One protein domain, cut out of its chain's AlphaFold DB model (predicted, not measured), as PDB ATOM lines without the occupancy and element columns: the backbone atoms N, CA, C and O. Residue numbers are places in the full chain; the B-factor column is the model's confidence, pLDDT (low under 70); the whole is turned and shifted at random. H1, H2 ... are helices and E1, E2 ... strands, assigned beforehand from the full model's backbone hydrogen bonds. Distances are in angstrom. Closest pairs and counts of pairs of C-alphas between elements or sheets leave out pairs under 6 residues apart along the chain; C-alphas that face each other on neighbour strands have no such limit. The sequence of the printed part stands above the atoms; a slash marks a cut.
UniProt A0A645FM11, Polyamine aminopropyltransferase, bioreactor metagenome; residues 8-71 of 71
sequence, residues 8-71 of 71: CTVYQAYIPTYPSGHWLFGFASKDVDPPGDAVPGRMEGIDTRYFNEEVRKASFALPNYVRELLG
ATOM      1  N   CYS A   8      18.721  79.245  -0.576       93.44
ATOM      2  CA  CYS A   8      17.996  79.366  -1.840       93.44
ATOM      3  C   CYS A   8      18.162  78.080  -2.644       93.44
ATOM      4  O   CYS A   8      19.279  77.734  -3.028       93.44
ATOM      5  N   THR A   9      17.054  77.416  -2.944       91.44
ATOM      6  CA  THR A   9      17.017  76.201  -3.760       91.44
ATOM      7  C   THR A   9      15.764  76.202  -4.636       91.44
ATOM      8  O   THR A   9      15.004  77.177  -4.653       91.44
ATOM      9  N   VAL A  10      15.544  75.129  -5.383       95.19
ATOM     10  CA  VAL A  10      14.307  74.893  -6.125       95.19
ATOM     11  C   VAL A  10      13.759  73.512  -5.795       95.19
ATOM     12  O   VAL A  10      14.513  72.603  -5.453       95.19
ATOM     13  N   TYR A  11      12.447  73.359  -5.921       96.31
ATOM     14  CA  TYR A  11      11.781  72.062  -5.901       96.31
ATOM     15  C   TYR A  11      10.900  71.906  -7.133       96.31
ATOM     16  O   TYR A  11      10.520  72.892  -7.766       96.31
ATOM     17  N   GLN A  12      10.584  70.665  -7.482       96.81
ATOM     18  CA  GLN A  12       9.841  70.322  -8.686       96.81
ATOM     19  C   GLN A  12       8.505  69.647  -8.371       96.81
ATOM     20  O   GLN A  12       8.382  68.918  -7.385       96.81
ATOM     21  N   ALA A  13       7.520  69.849  -9.241       97.50
ATOM     22  CA  ALA A  13       6.260  69.119  -9.214       97.50
ATOM     23  C   ALA A  13       5.810  68.746 -10.628       97.50
ATOM     24  O   ALA A  13       6.166  69.400 -11.614       97.50
ATOM     25  N   TYR A  14       4.994  67.699 -10.706       96.75
ATOM     26  CA  TYR A  14       4.344  67.282 -11.941       96.75
ATOM     27  C   TYR A  14       2.946  67.904 -12.035       96.75
ATOM     28  O   TYR A  14       2.083  67.618 -11.206       96.75
ATOM     29  N   ILE A  15       2.726  68.760 -13.034       97.19
ATOM     30  CA  ILE A  15       1.471  69.482 -13.280       97.19
ATOM     31  C   ILE A  15       1.089  69.271 -14.755       97.19
ATOM     32  O   ILE A  15       1.537  70.036 -15.607       97.19
ATOM     33  N   PRO A  16       0.265  68.254 -15.083       96.19
ATOM     34  CA  PRO A  16       0.060  67.782 -16.460       96.19
ATOM     35  C   PRO A  16      -0.389  68.843 -17.468       96.19
ATOM     36  O   PRO A  16      -0.111  68.730 -18.656       96.19
ATOM     37  N   THR A  17      -1.109  69.862 -17.003       97.38
ATOM     38  CA  THR A  17      -1.667  70.922 -17.850       97.38
ATOM     39  C   THR A  17      -0.713  72.097 -18.057       97.38
ATOM     40  O   THR A  17      -1.043  73.011 -18.809       97.38
ATOM     41  N   TYR A  18       0.440  72.125 -17.383       96.88
ATOM     42  CA  TYR A  18       1.466  73.147 -17.604       96.88
ATOM     43  C   TYR A  18       2.422  72.714 -18.719       96.88
ATOM     44  O   TYR A  18       2.617  71.513 -18.919       96.88
ATOM     45  N   PRO A  19       3.041  73.660 -19.454       94.12
ATOM     46  CA  PRO A  19       4.009  73.328 -20.495       94.12
ATOM     47  C   PRO A  19       5.068  72.340 -19.986       94.12
ATOM     48  O   PRO A  19       5.668  72.568 -18.940       94.12
ATOM     49  N   SER A  20       5.275  71.243 -20.725       92.25
ATOM     50  CA  SER A  20       6.137  70.085 -20.396       92.25
ATOM     51  C   SER A  20       5.712  69.205 -19.209       92.25
ATOM     52  O   SER A  20       6.278  68.132 -19.015       92.25
ATOM     53  N   GLY A  21       4.725  69.614 -18.413       93.69
ATOM     54  CA  GLY A  21       4.271  68.890 -17.225       93.69
ATOM     55  C   GLY A  21       5.230  68.939 -16.029       93.69
ATOM     56  O   GLY A  21       4.813  68.642 -14.915       93.69
ATOM     57  N   HIS A  22       6.492  69.323 -16.222       93.94
ATOM     58  CA  HIS A  22       7.515  69.416 -15.181       93.94
ATOM     59  C   HIS A  22       7.757  70.879 -14.819       93.94
ATOM     60  O   HIS A  22       8.222  71.664 -15.644       93.94
ATOM     61  N   TRP A  23       7.403  71.261 -13.593       96.62
ATOM     62  CA  TRP A  23       7.477  72.651 -13.152       96.62
ATOM     63  C   TRP A  23       8.383  72.811 -11.942       96.62
ATOM     64  O   TRP A  23       8.338  71.990 -11.025       96.62
ATOM     65  N   LEU A  24       9.175  73.887 -11.926       95.62
ATOM     66  CA  LEU A  24      10.079  74.220 -10.830       95.62
ATOM     67  C   LEU A  24       9.604  75.463 -10.080       95.62
ATOM     68  O   LEU A  24       9.129  76.433 -10.671       95.62
ATOM     69  N   PHE A  25       9.796  75.438  -8.770       96.38
ATOM     70  CA  PHE A  25       9.434  76.501  -7.846       96.38
ATOM     71  C   PHE A  25      10.665  76.922  -7.049       96.38
ATOM     72  O   PHE A  25      11.404  76.078  -6.542       96.38
ATOM     73  N   GLY A  26      10.885  78.230  -6.917       94.81
ATOM     74  CA  GLY A  26      11.949  78.764  -6.071       94.81
ATOM     75  C   GLY A  26      11.586  78.677  -4.589       94.81
ATOM     76  O   GLY A  26      10.532  79.160  -4.184       94.81
ATOM     77  N   PHE A  27      12.483  78.123  -3.777       94.75
ATOM     78  CA  PHE A  27      12.392  78.113  -2.319       94.75
ATOM     79  C   PHE A  27      13.500  78.972  -1.704       94.75
ATOM     80  O   PHE A  27      14.678  78.794  -2.019       94.75
ATOM     81  N   ALA A  28      13.129  79.903  -0.824       94.75
ATOM     82  CA  ALA A  28      14.057  80.770  -0.105       94.75
ATOM     83  C   ALA A  28      13.726  80.793   1.380       94.75
ATOM     84  O   ALA A  28      12.565  80.950   1.751       94.75
ATOM     85  N   SER A  29      14.757  80.712   2.214       94.69
ATOM     86  CA  SER A  29      14.617  80.814   3.660       94.69
ATOM     87  C   SER A  29      15.826  81.486   4.308       94.69
ATOM     88  O   SER A  29      16.901  81.606   3.711       94.69
ATOM     89  N   LYS A  30      15.625  81.973   5.534       94.75
ATOM     90  CA  LYS A  30      16.700  82.460   6.405       94.75
ATOM     91  C   LYS A  30      17.231  81.370   7.336       94.75
ATOM     92  O   LYS A  30      18.369  81.491   7.772       94.75
ATOM     93  N   ASP A  31      16.430  80.345   7.609       93.06
ATOM     94  CA  ASP A  31      16.637  79.407   8.716       93.06
ATOM     95  C   ASP A  31      16.124  77.976   8.462       93.06
ATOM     96  O   ASP A  31      16.343  77.115   9.301       93.06
ATOM     97  N   VAL A  32      15.471  77.707   7.324       91.88
ATOM     98  CA  VAL A  32      14.899  76.386   6.993       91.88
ATOM     99  C   VAL A  32      15.561  75.810   5.746       91.88
ATOM    100  O   VAL A  32      15.516  76.443   4.687       91.88
ATOM    101  N   ASP A  33      16.100  74.599   5.856       90.62
ATOM    102  CA  ASP A  33      16.693  73.818   4.770       90.62
ATOM    103  C   ASP A  33      15.828  72.581   4.444       90.62
ATOM    104  O   ASP A  33      15.964  71.524   5.056       90.62
ATOM    105  N   PRO A  34      14.892  72.672   3.486       79.31
ATOM    106  CA  PRO A  34      13.831  71.687   3.323       79.31
ATOM    107  C   PRO A  34      14.235  70.283   2.836       79.31
ATOM    108  O   PRO A  34      13.475  69.369   3.146       79.31
ATOM    109  N   PRO A  35      15.348  69.983   2.141       77.38
ATOM    110  CA  PRO A  35      15.744  68.579   2.026       77.38
ATOM    111  C   PRO A  35      16.173  67.971   3.378       77.38
ATOM    112  O   PRO A  35      15.986  66.770   3.569       77.38
ATOM    113  N   GLY A  36      16.708  68.769   4.312       80.38
ATOM    114  CA  GLY A  36      17.243  68.302   5.599       80.38
ATOM    115  C   GLY A  36      16.256  68.377   6.766       80.38
ATOM    116  O   GLY A  36      16.206  67.469   7.598       80.38
ATOM    117  N   ASP A  37      15.429  69.419   6.805       84.69
ATOM    118  CA  ASP A  37      14.528  69.679   7.920       84.69
ATOM    119  C   ASP A  37      13.259  68.824   7.826       84.69
ATOM    120  O   ASP A  37      12.522  68.820   6.830       84.69
ATOM    121  N   ALA A  38      12.986  68.086   8.901       80.81
ATOM    122  CA  ALA A  38      11.733  67.369   9.074       80.81
ATOM    123  C   ALA A  38      10.623  68.337   9.505       80.81
ATOM    124  O   ALA A  38      10.842  69.252  10.299       80.81
ATOM    125  N   VAL A  39       9.400  68.097   9.030       84.06
ATOM    126  CA  VAL A  39       8.208  68.877   9.404       84.06
ATOM    127  C   VAL A  39       7.129  67.990  10.044       84.06
ATOM    128  O   VAL A  39       5.991  67.962   9.568       84.06
ATOM    129  N   PRO A  40       7.461  67.238  11.114       82.56
ATOM    130  CA  PRO A  40       6.516  66.326  11.748       82.56
ATOM    131  C   PRO A  40       5.293  67.093  12.266       82.56
ATOM    132  O   PRO A  40       5.403  68.233  12.717       82.56
ATOM    133  N   GLY A  41       4.116  66.481  12.157       84.19
ATOM    134  CA  GLY A  41       2.861  67.057  12.642       84.19
ATOM    135  C   GLY A  41       2.275  68.194  11.799       84.19
ATOM    136  O   GLY A  41       1.101  68.511  11.952       84.19
ATOM    137  N   ARG A  42       3.022  68.793  10.857       85.56
ATOM    138  CA  ARG A  42       2.512  69.936  10.068       85.56
ATOM    139  C   ARG A  42       1.371  69.590   9.112       85.56
ATOM    140  O   ARG A  42       0.636  70.487   8.718       85.56
ATOM    141  N   MET A  43       1.255  68.320   8.731       88.69
ATOM    142  CA  MET A  43       0.217  67.833   7.816       88.69
ATOM    143  C   MET A  43      -0.863  67.003   8.511       88.69
ATOM    144  O   MET A  43      -1.736  66.459   7.838       88.69
ATOM    145  N   GLU A  44      -0.809  66.866   9.837       90.38
ATOM    146  CA  GLU A  44      -1.812  66.086  10.561       90.38
ATOM    147  C   GLU A  44      -3.207  66.693  10.371       90.38
ATOM    148  O   GLU A  44      -3.415  67.894  10.528       90.38
ATOM    149  N   GLY A  45      -4.168  65.849   9.991       92.00
ATOM    150  CA  GLY A  45      -5.552  66.262   9.749       92.00
ATOM    151  C   GLY A  45      -5.802  66.985   8.419       92.00
ATOM    152  O   GLY A  45      -6.933  67.405   8.181       92.00
ATOM    153  N   ILE A  46      -4.798  67.117   7.545       93.75
ATOM    154  CA  ILE A  46      -4.967  67.709   6.211       93.75
ATOM    155  C   ILE A  46      -5.070  66.593   5.172       93.75
ATOM    156  O   ILE A  46      -4.106  65.869   4.933       93.75
ATOM    157  N   ASP A  47      -6.228  66.481   4.523       96.00
ATOM    158  CA  ASP A  47      -6.408  65.562   3.401       96.00
ATOM    159  C   ASP A  47      -5.823  66.158   2.111       96.00
ATOM    160  O   ASP A  47      -6.168  67.268   1.687       96.00
ATOM    161  N   THR A  48      -4.911  65.425   1.482       95.62
ATOM    162  CA  THR A  48      -4.162  65.876   0.307       95.62
ATOM    163  C   THR A  48      -4.134  64.806  -0.769       95.62
ATOM    164  O   THR A  48      -3.825  63.648  -0.509       95.62
ATOM    165  N   ARG A  49      -4.345  65.216  -2.024       97.00
ATOM    166  CA  ARG A  49      -4.348  64.308  -3.189       97.00
ATOM    167  C   ARG A  49      -2.987  64.133  -3.878       97.00
ATOM    168  O   ARG A  49      -2.893  63.368  -4.828       97.00
ATOM    169  N   TYR A  50      -1.963  64.881  -3.463       96.00
ATOM    170  CA  TYR A  50      -0.644  64.893  -4.117       96.00
ATOM    171  C   TYR A  50       0.496  65.005  -3.109       96.00
ATOM    172  O   TYR A  50       1.445  64.231  -3.145       96.00
ATOM    173  N   PHE A  51       0.408  65.987  -2.212       93.75
ATOM    174  CA  PHE A  51       1.447  66.226  -1.223       93.75
ATOM    175  C   PHE A  51       1.479  65.107  -0.178       93.75
ATOM    176  O   PHE A  51       0.442  64.637   0.265       93.75
ATOM    177  N   ASN A  52       2.674  64.706   0.233       91.75
ATOM    178  CA  ASN A  52       2.945  63.922   1.435       91.75
ATOM    179  C   ASN A  52       4.426  64.128   1.806       91.75
ATOM    180  O   ASN A  52       5.168  64.783   1.069       91.75
ATOM    181  N   GLU A  53       4.867  63.598   2.946       90.12
ATOM    182  CA  GLU A  53       6.233  63.823   3.445       90.12
ATOM    183  C   GLU A  53       7.322  63.254   2.516       90.12
ATOM    184  O   GLU A  53       8.406  63.830   2.399       90.12
ATOM    185  N   GLU A  54       7.038  62.163   1.804       90.75
ATOM    186  CA  GLU A  54       7.969  61.577   0.833       90.75
ATOM    187  C   GLU A  54       8.077  62.446  -0.422       90.75
ATOM    188  O   GLU A  54       9.182  62.773  -0.857       90.75
ATOM    189  N   VAL A  55       6.939  62.903  -0.956       93.81
ATOM    190  CA  VAL A  55       6.868  63.839  -2.089       93.81
ATOM    191  C   VAL A  55       7.560  65.151  -1.742       93.81
ATOM    192  O   VAL A  55       8.310  65.676  -2.563       93.81
ATOM    193  N   ARG A  56       7.380  65.663  -0.519       92.81
ATOM    194  CA  ARG A  56       8.071  66.862  -0.035       92.81
ATOM    195  C   ARG A  56       9.582  66.706  -0.174       92.81
ATOM    196  O   ARG A  56      10.205  67.549  -0.811       92.81
ATOM    197  N   LYS A  57      10.163  65.626   0.357       91.62
ATOM    198  CA  LYS A  57      11.610  65.360   0.263       91.62
ATOM    199  C   LYS A  57      12.056  65.152  -1.186       91.62
ATOM    200  O   LYS A  57      13.005  65.792  -1.634       91.62
ATOM    201  N   ALA A  58      11.344  64.311  -1.935       94.19
ATOM    202  CA  ALA A  58      11.678  63.971  -3.316       94.19
ATOM    203  C   ALA A  58      11.576  65.171  -4.273       94.19
ATOM    204  O   ALA A  58      12.307  65.235  -5.261       94.19
ATOM    205  N   SER A  59      10.723  66.155  -3.975       96.62
ATOM    206  CA  SER A  59      10.584  67.361  -4.798       96.62
ATOM    207  C   SER A  59      11.881  68.180  -4.894       96.62
ATOM    208  O   SER A  59      12.086  68.864  -5.893       96.62
ATOM    209  N   PHE A  60      12.796  68.061  -3.926       95.69
ATOM    210  CA  PHE A  60      14.112  68.714  -3.957       95.69
ATOM    211  C   PHE A  60      15.200  67.875  -4.659       95.69
ATOM    212  O   PHE A  60      16.331  68.336  -4.801       95.69
ATOM    213  N   ALA A  61      14.892  66.655  -5.119       94.62
ATOM    214  CA  ALA A  61      15.836  65.793  -5.834       94.62
ATOM    215  C   ALA A  61      15.880  66.137  -7.333       94.62
ATOM    216  O   ALA A  61      15.103  65.625  -8.135       94.62
ATOM    217  N   LEU A  62      16.792  67.025  -7.724       94.94
ATOM    218  CA  LEU A  62      16.796  67.622  -9.063       94.94
ATOM    219  C   LEU A  62      17.531  66.766 -10.117       94.94
ATOM    220  O   LEU A  62      18.630  66.275  -9.839       94.94
ATOM    221  N   PRO A  63      16.994  66.649 -11.351       95.88
ATOM    222  CA  PRO A  63      17.714  66.081 -12.490       95.88
ATOM    223  C   PRO A  63      19.017  66.832 -12.795       95.88
ATOM    224  O   PRO A  63      19.121  68.035 -12.553       95.88
ATOM    225  N   ASN A  64      19.991  66.151 -13.405       97.25
ATOM    226  CA  ASN A  64      21.314  66.730 -13.682       97.25
ATOM    227  C   ASN A  64      21.251  68.035 -14.489       97.25
ATOM    228  O   ASN A  64      21.872  69.010 -14.082       97.25
ATOM    229  N   TYR A  65      20.436  68.103 -15.545       95.00
ATOM    230  CA  TYR A  65      20.324  69.323 -16.358       95.00
ATOM    231  C   TYR A  65      19.818  70.527 -15.542       95.00
ATOM    232  O   TYR A  65      20.236  71.656 -15.769       95.00
ATOM    233  N   VAL A  66      18.934  70.304 -14.560       94.44
ATOM    234  CA  VAL A  66      18.463  71.372 -13.667       94.44
ATOM    235  C   VAL A  66      19.603  71.834 -12.773       94.44
ATOM    236  O   VAL A  66      19.796  73.032 -12.597       94.44
ATOM    237  N   ARG A  67      20.364  70.888 -12.210       93.31
ATOM    238  CA  ARG A  67      21.517  71.201 -11.357       93.31
ATOM    239  C   ARG A  67      22.550  72.035 -12.112       93.31
ATOM    240  O   ARG A  67      23.014  73.026 -11.566       93.31
ATOM    241  N   GLU A  68      22.839  71.679 -13.362       95.44
ATOM    242  CA  GLU A  68      23.745  72.427 -14.243       95.44
ATOM    243  C   GLU A  68      23.254  73.861 -14.507       95.44
ATOM    244  O   GLU A  68      24.050  74.797 -14.484       95.44
ATOM    245  N   LEU A  69      21.945  74.061 -14.699       92.12
ATOM    246  CA  LEU A  69      21.359  75.389 -14.927       92.12
ATOM    247  C   LEU A  69      21.376  76.301 -13.690       92.12
ATOM    248  O   LEU A  69      21.304  77.523 -13.831       92.12
ATOM    249  N   LEU A  70      21.429  75.737 -12.481       87.12
ATOM    250  CA  LEU A  70      21.403  76.513 -11.236       87.12
ATOM    251  C   LEU A  70      22.759  77.113 -10.845       87.12
ATOM    252  O   LEU A  70      22.759  78.023 -10.002       87.12
ATOM    253  N   GLY A  71      23.847  76.642 -11.467       78.38
ATOM    254  CA  GLY A  71      25.225  77.031 -11.160       78.38
ATOM    255  C   GLY A  71      25.711  76.427  -9.855       78.38
ATOM    256  O   GLY A  71      25.448  77.046  -8.797       78.38
TER     257      GLY A  71
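This is residues 8 to 71 of the 71 residues of the protein "Polyamine aminopropyltransferase" of bioreactor metagenome (UniProt A0A645FM11). A long two-stranded hairpin, E1 and E2, runs through a flat model; a wide loop, residues 30 to 52, swings out to one side of it, and the chain then comes back through the short helix H1, crosses E1 and ends in the short helix H2 on the other side. Residues 44 to 49 of the loop stick out. The printed part has 64 residues with two named strands and two named helices, in the order E1, E2, H1, H2; the sheet's order is E1 - E2, antiparallel, and the class is mixed, helices and strands, with under half of the residues in named elements. The whole is only just loose, close to compact, with a radius of gyration of the C-alphas of 13.1 A, and the C-alphas span 36 by 31 by 16 A.

E1, residues 8 to 14, and E2, residues 22 to 29, are antiparallel neighbours, with 150 degrees between their N-to-C directions. They form a hairpin over a short link of 7 residues. The C-alphas of Cys 8 and Ala 28 face each other at 4.5 A, and those of Tyr 14 and His 22 at 5.0 A. N 11 and O 25 are within hydrogen-bond range at 3.0 A, and so are N 25 and O 11 at 2.8 A. H1, residues 53 to 58, and E1 are near each other, with 9 pairs of C-alphas within 10 A, made by residues 55 to 58 of H1. H2, residues 64 to 70, is apart from E1 and from E2. H1 and H2 are apart too, though a tight link of 5 residues joins them. In H1 and H2 every O i to N i+4 pair is within hydrogen-bond range.

E1 begins at C-alpha 8, at (17.996, 79.366, -1.840), and is 20.8 A long from first to last C-alpha. E2 is 23.1 A long, from C-alpha 22 at (7.515, 69.416, -15.181) to C-alpha 29. H1 runs from Glu 53 to Ala 58, 8.7 A. H2 runs from Asn 64 to Leu 70, 10.1 A, and ends at C-alpha 70, at (21.403, 76.513, -11.236).

The two C-alphas farthest apart are those of Gly 45 and Gly 71, at 38.7 A. The link from E2 to H1 is long, 23 residues, and residues 44 to 49 in it stand free. The printed part has no cut and ends at the chain's last residue, 71. Its mean pLDDT is 92.3, and no printed residue is under 70.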